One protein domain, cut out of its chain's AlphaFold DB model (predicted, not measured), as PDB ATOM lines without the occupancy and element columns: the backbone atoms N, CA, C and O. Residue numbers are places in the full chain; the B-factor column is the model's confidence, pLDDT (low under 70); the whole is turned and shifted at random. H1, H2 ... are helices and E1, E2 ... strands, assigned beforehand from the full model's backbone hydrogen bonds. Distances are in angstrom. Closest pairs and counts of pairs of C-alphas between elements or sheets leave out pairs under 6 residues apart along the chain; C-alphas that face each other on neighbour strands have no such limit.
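Overview. This is residues 6 to 57 of the 57 residues of an uncharacterized protein of Calothrix desertica PCC 7102 (UniProt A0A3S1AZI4). A small sheet of three short antiparallel strands has one helix, H1, over one face, and a long loop between E1 and E2 reaches far out from this small body. Residues 29 to 35 of that loop stick out free and make much of the length. The printed part has 52 residues with one named helix and three named strands, in the order H1, E1, E2, E3 along the chain; the sheet's order is E1, E2, E3, and the class is mixed, helices and strands, with under half of the residues in named elements. The whole is only just compact, close to loose, with a radius of gyration of the C-alphas of 11.9 A, and its outline is flat, spanning 37 by 26 by 14 A.

Arrangement. The sheet holds E1, residues 20 to 23, E2, residues 47 to 50, and E3, residues 53 to 56. It is a meander, each strand the antiparallel neighbour of the one before, with E1 and E3 as edge strands and E2 as the inner strand. E1 and E2 form a hairpin, their directions 154 degrees apart; C-alphas 21 and 48 face each other at 4.3 A, and N 20 and O 49 are within hydrogen-bond range at 2.8 A, as are N 47 and O 23 at 2.8 A. E2 and E3 form a second hairpin at 161 degrees; C-alphas 49 and 54 face each other at 4.5 A, and N 48 and O 55 are within hydrogen-bond range at 2.9 A. H1, residues 6 to 16, is on the sheet, at a height over the sheet of 9.5 A. It lies over E1 and runs along the strands, at 10 degrees to E1 on the local plane, which is fitted to 6 C-alphas of the sheet, only just enough. The closest C-alphas of H1 and E1 are those of Ile 15 and Ile 21, 7.3 A apart; those of H1 and E2 are Leu 14 and Ala 48, 7.7 A apart. In H1 every O i to N i+4 pair is within hydrogen-bond range.

Along the chain. E1 measures 9.3 A from first to last C-alpha, E2 10.6 A and E3 10.5 A. H1 measures 14.9 A, from C-alpha 6 at (201.606, 251.115, 377.027) to C-alpha 16 at (189.380, 243.738, 381.347). E3 ends with C-alpha 56 at (203.079, 243.977, 390.692).

Size, cuts and confidence. The C-alphas farthest apart are those of Lys 16 and Glu 32, at 36.8 A. The printed part has no cut and ends at Val 57, the chain's last residue. The links H1 to E1 and E2 to E3 are tight; the link E1 to E2 is long, with 23 residues. The mean pLDDT of the printed part is 75.7, and residue 27 and residues 29 to 43 are under 70.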
ATOM      1  N   PHE A   6     201.394 252.438 376.450       77.69
ATOM      2  CA  PHE A   6     201.606 251.115 377.027       77.69
ATOM      3  C   PHE A   6     201.132 251.003 378.476       77.69
ATOM      4  O   PHE A   6     200.461 250.033 378.810       77.69
ATOM      5  N   TYR A   7     201.382 252.008 379.317       81.50
ATOM      6  CA  TYR A   7     200.936 251.990 380.713       81.50
ATOM      7  C   TYR A   7     199.409 251.928 380.814       81.50
ATOM      8  O   TYR A   7     198.836 251.107 381.530       81.50
ATOM      9  N   GLN A   8     198.728 252.770 380.030       83.38
ATOM     10  CA  GLN A   8     197.265 252.779 379.974       83.38
ATOM     11  C   GLN A   8     196.715 251.492 379.348       83.38
ATOM     12  O   GLN A   8     195.683 250.990 379.789       83.38
ATOM     13  N   GLN A   9     197.396 250.928 378.347       87.69
ATOM     14  CA  GLN A   9     197.013 249.659 377.727       87.69
ATOM     15  C   GLN A   9     197.134 248.487 378.708       87.69
ATOM     16  O   GLN A   9     196.194 247.701 378.793       87.69
ATOM     17  N   VAL A  10     198.225 248.402 379.477       86.12
ATOM     18  CA  VAL A  10     198.435 247.367 380.504       86.12
ATOM     19  C   VAL A  10     197.381 247.483 381.597       86.12
ATOM     20  O   VAL A  10     196.699 246.505 381.898       86.12
ATOM     21  N   LYS A  11     197.154 248.693 382.118       86.44
ATOM     22  CA  LYS A  11     196.097 248.940 383.103       86.44
ATOM     23  C   LYS A  11     194.721 248.516 382.586       86.44
ATOM     24  O   LYS A  11     193.983 247.818 383.276       86.44
ATOM     25  N   ASN A  12     194.378 248.915 381.363       89.88
ATOM     26  CA  ASN A  12     193.097 248.567 380.755       89.88
ATOM     27  C   ASN A  12     192.974 247.061 380.484       89.88
ATOM     28  O   ASN A  12     191.877 246.520 380.599       89.88
ATOM     29  N   ALA A  13     194.069 246.383 380.130       91.00
ATOM     30  CA  ALA A  13     194.094 244.935 379.948       91.00
ATOM     31  C   ALA A  13     193.859 244.205 381.277       91.00
ATOM     32  O   ALA A  13     192.996 243.333 381.326       91.00
ATOM     33  N   LEU A  14     194.532 244.623 382.355       89.62
ATOM     34  CA  LEU A  14     194.332 244.084 383.703       89.62
ATOM     35  C   LEU A  14     192.871 244.226 384.150       89.62
ATOM     36  O   LEU A  14     192.252 243.242 384.544       89.62
ATOM     37  N   ILE A  15     192.286 245.418 383.999       90.06
ATOM     38  CA  ILE A  15     190.876 245.663 384.348       90.06
ATOM     39  C   ILE A  15     189.932 244.773 383.525       90.06
ATOM     40  O   ILE A  15     188.979 244.217 384.069       90.06
ATOM     41  N   LYS A  16     190.187 244.611 382.219       92.00
ATOM     42  CA  LYS A  16     189.380 243.738 381.347       92.00
ATOM     43  C   LYS A  16     189.511 242.257 381.694       92.00
ATOM     44  O   LYS A  16     188.540 241.528 381.533       92.00
ATOM     45  N   ASP A  17     190.675 241.831 382.178       90.44
ATOM     46  CA  ASP A  17     190.947 240.459 382.626       90.44
ATOM     47  C   ASP A  17     190.476 240.199 384.078       90.44
ATOM     48  O   ASP A  17     190.776 239.170 384.688       90.44
ATOM     49  N   GLY A  18     189.713 241.140 384.648       89.62
ATOM     50  CA  GLY A  18     189.090 241.011 385.965       89.62
ATOM     51  C   GLY A  18     190.014 241.337 387.136       89.62
ATOM     52  O   GLY A  18     189.651 241.073 388.281       89.62
ATOM     53  N   TRP A  19     191.188 241.916 386.883       91.12
ATOM     54  CA  TRP A  19     192.078 242.366 387.945       91.12
ATOM     55  C   TRP A  19     191.637 243.716 388.492       91.12
ATOM     56  O   TRP A  19     191.362 244.673 387.761       91.12
ATOM     57  N   LYS A  20     191.640 243.818 389.815       88.00
ATOM     58  CA  LYS A  20     191.384 245.059 390.527       88.00
ATOM     59  C   LYS A  20     192.710 245.751 390.802       88.00
ATOM     60  O   LYS A  20     193.555 245.226 391.520       88.00
ATOM     61  N   ILE A  21     192.885 246.946 390.250       87.00
ATOM     62  CA  ILE A  21     194.067 247.769 390.523       87.00
ATOM     63  C   ILE A  21     193.997 248.273 391.967       87.00
ATOM     64  O   ILE A  21     193.015 248.905 392.359       87.00
ATOM     65  N   THR A  22     195.034 247.995 392.753       85.38
ATOM     66  CA  THR A  22     195.125 248.367 394.173       85.38
ATOM     67  C   THR A  22     196.082 249.529 394.413       85.38
ATOM     68  O   THR A  22     195.908 250.269 395.380       85.38
ATOM     69  N   SER A  23     197.079 249.730 393.547       79.75
ATOM     70  CA  SER A  23     197.995 250.878 393.594       79.75
ATOM     71  C   SER A  23     198.561 251.185 392.207       79.75
ATOM     72  O   SER A  23     198.966 250.282 391.483       79.75
ATOM     73  N   ASP A  24     198.573 252.463 391.839       78.50
ATOM     74  CA  ASP A  24     199.029 252.992 390.546       78.50
ATOM     75  C   ASP A  24     199.536 254.433 390.786       78.50
ATOM     76  O   ASP A  24     198.712 255.343 390.944       78.50
ATOM     77  N   PRO A  25     200.863 254.652 390.895       76.81
ATOM     78  CA  PRO A  25     201.919 253.639 390.962       76.81
ATOM     79  C   PRO A  25     201.977 252.933 392.332       76.81
ATOM     80  O   PRO A  25     201.612 253.491 393.369       76.81
ATOM     81  N   LEU A  26     202.459 251.691 392.346       75.62
ATOM     82  CA  LEU A  26     202.816 250.963 393.557       75.62
ATOM     83  C   LEU A  26     204.146 251.497 394.098       75.62
ATOM     84  O   LEU A  26     205.213 251.206 393.561       75.62
ATOM     85  N   THR A  27     204.079 252.238 395.201       69.00
ATOM     86  CA  THR A  27     205.265 252.684 395.936       69.00
ATOM     87  C   THR A  27     205.544 251.719 397.077       69.00
ATOM     88  O   THR A  27     204.758 251.629 398.021       69.00
ATOM     89  N   ILE A  28     206.678 251.022 397.024       70.31
ATOM     90  CA  ILE A  28     207.122 250.167 398.126       70.31
ATOM     91  C   ILE A  28     208.220 250.885 398.907       70.31
ATOM     92  O   ILE A  28     209.296 251.124 398.355       70.31
ATOM     93  N   PRO A  29     207.987 251.223 400.188       64.88
ATOM     94  CA  PRO A  29     209.043 251.730 401.043       64.88
ATOM     95  C   PRO A  29     210.016 250.587 401.343       64.88
ATOM     96  O   PRO A  29     209.765 249.730 402.189       64.88
ATOM     97  N   ILE A  30     211.134 250.567 400.626       63.19
ATOM     98  CA  ILE A  30     212.287 249.736 400.965       63.19
ATOM     99  C   ILE A  30     212.911 250.289 402.249       63.19
ATOM    100  O   ILE A  30     213.551 251.337 402.243       63.19
ATOM    101  N   SER A  31     212.696 249.598 403.369       60.34
ATOM    102  CA  SER A  31     213.545 249.768 404.548       60.34
ATOM    103  C   SER A  31     214.862 249.027 404.310       60.34
ATOM    104  O   SER A  31     214.879 248.015 403.609       60.34
ATOM    105  N   GLU A  32     215.969 249.490 404.899       60.97
ATOM    106  CA  GLU A  32     217.300 248.862 404.747       60.97
ATOM    107  C   GLU A  32     217.301 247.347 405.044       60.97
ATOM    108  O   GLU A  32     218.142 246.601 404.542       60.97
ATOM    109  N   THR A  33     216.324 246.877 405.823       58.34
ATOM    110  CA  THR A  33     216.168 245.484 406.256       58.34
ATOM    111  C   THR A  33     215.370 244.611 405.278       58.34
ATOM    112  O   THR A  33     215.499 243.388 405.326       58.34
ATOM    113  N   ILE A  34     214.549 245.187 404.389       54.56
ATOM    114  CA  ILE A  34     213.684 244.421 403.477       54.56
ATOM    115  C   ILE A  34     214.132 244.649 402.035       54.56
ATOM    116  O   ILE A  34     213.795 245.642 401.393       54.56
ATOM    117  N   LYS A  35     214.868 243.673 401.499       49.31
ATOM    118  CA  LYS A  35     215.182 243.610 400.070       49.31
ATOM    119  C   LYS A  35     213.964 243.096 399.314       49.31
ATOM    120  O   LYS A  35     213.733 241.893 399.251       49.31
ATOM    121  N   VAL A  36     213.190 244.009 398.740       55.84
ATOM    122  CA  VAL A  36     212.127 243.654 397.798       55.84
ATOM    123  C   VAL A  36     212.737 243.573 396.400       55.84
ATOM    124  O   VAL A  36     213.152 244.583 395.843       55.84
ATOM    125  N   GLN A  37     212.824 242.361 395.849       50.09
ATOM    126  CA  GLN A  37     213.169 242.139 394.444       50.09
ATOM    127  C   GLN A  37     211.887 242.197 393.614       50.09
ATOM    128  O   GLN A  37     211.234 241.188 393.375       50.09
ATOM    129  N   ILE A  38     211.510 243.408 393.224       58.09
ATOM    130  CA  ILE A  38     210.659 243.620 392.050       58.09
ATOM    131  C   ILE A  38     211.610 243.826 390.879       58.09
ATOM    132  O   ILE A  38     212.755 244.221 391.102       58.09
ATOM    133  N   ASP A  39     211.182 243.507 389.663       54.25
ATOM    134  CA  ASP A  39     211.961 243.726 388.446       54.25
ATOM    135  C   ASP A  39     212.203 245.243 388.276       54.25
ATOM    136  O   ASP A  39     211.429 245.986 387.674       54.25
ATOM    137  N   LEU A  40     213.231 245.736 388.970       51.81
ATOM    138  CA  LEU A  40     213.456 247.128 389.384       51.81
ATOM    139  C   LEU A  40     213.857 248.055 388.225       51.81
ATOM    140  O   LEU A  40     214.306 249.173 388.458       51.81
ATOM    141  N   ALA A  41     213.692 247.610 386.979       50.66
ATOM    142  CA  ALA A  41     213.803 248.462 385.801       50.66
ATOM    143  C   ALA A  41     212.495 249.214 385.480       50.66
ATOM    144  O   ALA A  41     212.491 250.068 384.597       50.66
ATOM    145  N   ALA A  42     211.384 248.918 386.168       57.81
ATOM    146  CA  ALA A  42     210.121 249.626 385.984       57.81
ATOM    147  C   ALA A  42     210.033 250.874 386.887       57.81
ATOM    148  O   ALA A  42     209.812 250.768 388.091       57.81
ATOM    149  N   ASP A  43     210.140 252.071 386.297       61.09
ATOM    150  CA  ASP A  43     209.980 253.361 386.997       61.09
ATOM    151  C   ASP A  43     208.605 253.534 387.684       61.09
ATOM    152  O   ASP A  43     208.469 254.351 388.592       61.09
ATOM    153  N   ASN A  44     207.560 252.817 387.240       70.94
ATOM    154  CA  ASN A  44     206.192 252.930 387.763       70.94
ATOM    155  C   ASN A  44     205.469 251.574 387.702       70.94
ATOM    156  O   ASN A  44     204.859 251.256 386.684       70.94
ATOM    157  N   ALA A  45     205.506 250.793 388.781       74.69
ATOM    158  CA  ALA A  45     204.773 249.527 388.856       74.69
ATOM    159  C   ALA A  45     203.270 249.742 389.142       74.69
ATOM    160  O   ALA A  45     202.886 250.711 389.799       74.69
ATOM    161  N   ILE A  46     202.411 248.834 388.687       81.62
ATOM    162  CA  ILE A  46     200.975 248.745 388.975       81.62
ATOM    163  C   ILE A  46     200.751 247.544 389.894       81.62
ATOM    164  O   ILE A  46     201.052 246.412 389.528       81.62
ATOM    165  N   ALA A  47     200.162 247.759 391.066       83.56
ATOM    166  CA  ALA A  47     199.674 246.660 391.890       83.56
ATOM    167  C   ALA A  47     198.253 246.277 391.478       83.56
ATOM    168  O   ALA A  47     197.375 247.142 391.374       83.56
ATOM    169  N   ALA A  48     198.013 244.983 391.303       84.56
ATOM    170  CA  ALA A  48     196.697 244.447 391.006       84.56
ATOM    171  C   ALA A  48     196.413 243.168 391.803       84.56
ATOM    172  O   ALA A  48     197.322 242.405 392.130       84.56
ATOM    173  N   GLU A  49     195.141 242.941 392.121       85.88
ATOM    174  CA  GLU A  49     194.661 241.750 392.825       85.88
ATOM    175  C   GLU A  49     193.509 241.083 392.059       85.88
ATOM    176  O   GLU A  49     192.651 241.770 391.492       85.88
ATOM    177  N   ARG A  50     193.490 239.748 392.041       85.38
ATOM    178  CA  ARG A  50     192.372 238.933 391.549       85.38
ATOM    179  C   ARG A  50     192.245 237.700 392.436       85.38
ATOM    180  O   ARG A  50     193.197 236.941 392.576       85.38
ATOM    181  N   ASP A  51     191.081 237.521 393.050       86.75
ATOM    182  CA  ASP A  51     190.835 236.485 394.059       86.75
ATOM    183  C   ASP A  51     191.878 236.513 395.198       86.75
ATOM    184  O   ASP A  51     191.921 237.474 395.966       86.75
ATOM    185  N   ASN A  52     192.721 235.480 395.303       84.75
ATOM    186  CA  ASN A  52     193.804 235.386 396.289       84.75
ATOM    187  C   ASN A  52     195.179 235.785 395.727       84.75
ATOM    188  O   ASN A  52     196.158 235.805 396.477       84.75
ATOM    189  N   ASP A  53     195.258 236.120 394.437       82.44
ATOM    190  CA  ASP A  53     196.508 236.441 393.760       82.44
ATOM    191  C   ASP A  53     196.764 237.949 393.760       82.44
ATOM    192  O   ASP A  53     195.875 238.766 393.501       82.44
ATOM    193  N   LYS A  54     198.016 238.325 394.037       82.50
ATOM    194  CA  LYS A  54     198.498 239.710 394.004       82.50
ATOM    195  C   LYS A  54     199.723 239.797 393.117       82.50
ATOM    196  O   LYS A  54     200.667 239.029 393.295       82.50
ATOM    197  N   ILE A  55     199.712 240.756 392.200       82.06
ATOM    198  CA  ILE A  55     200.805 240.993 391.259       82.06
ATOM    199  C   ILE A  55     201.235 242.458 391.294       82.06
ATOM    200  O   ILE A  55     200.426 243.354 391.547       82.06
ATOM    201  N   ALA A  56     202.518 242.680 391.034       83.25
ATOM    202  CA  ALA A  56     203.079 243.977 390.692       83.25
ATOM    203  C   ALA A  56     203.558 243.883 389.240       83.25
ATOM    204  O   ALA A  56     204.314 242.967 388.915       83.25
ATOM    205  N   VAL A  57     203.059 244.774 388.387       77.44
ATOM    206  CA  VAL A  57     203.306 244.805 386.938       77.44
ATOM    207  C   VAL A  57     204.078 246.053 386.568       77.44
ATOM    208  O   VAL A  57     203.646 247.135 387.012       77.44
TER     209      VAL A  57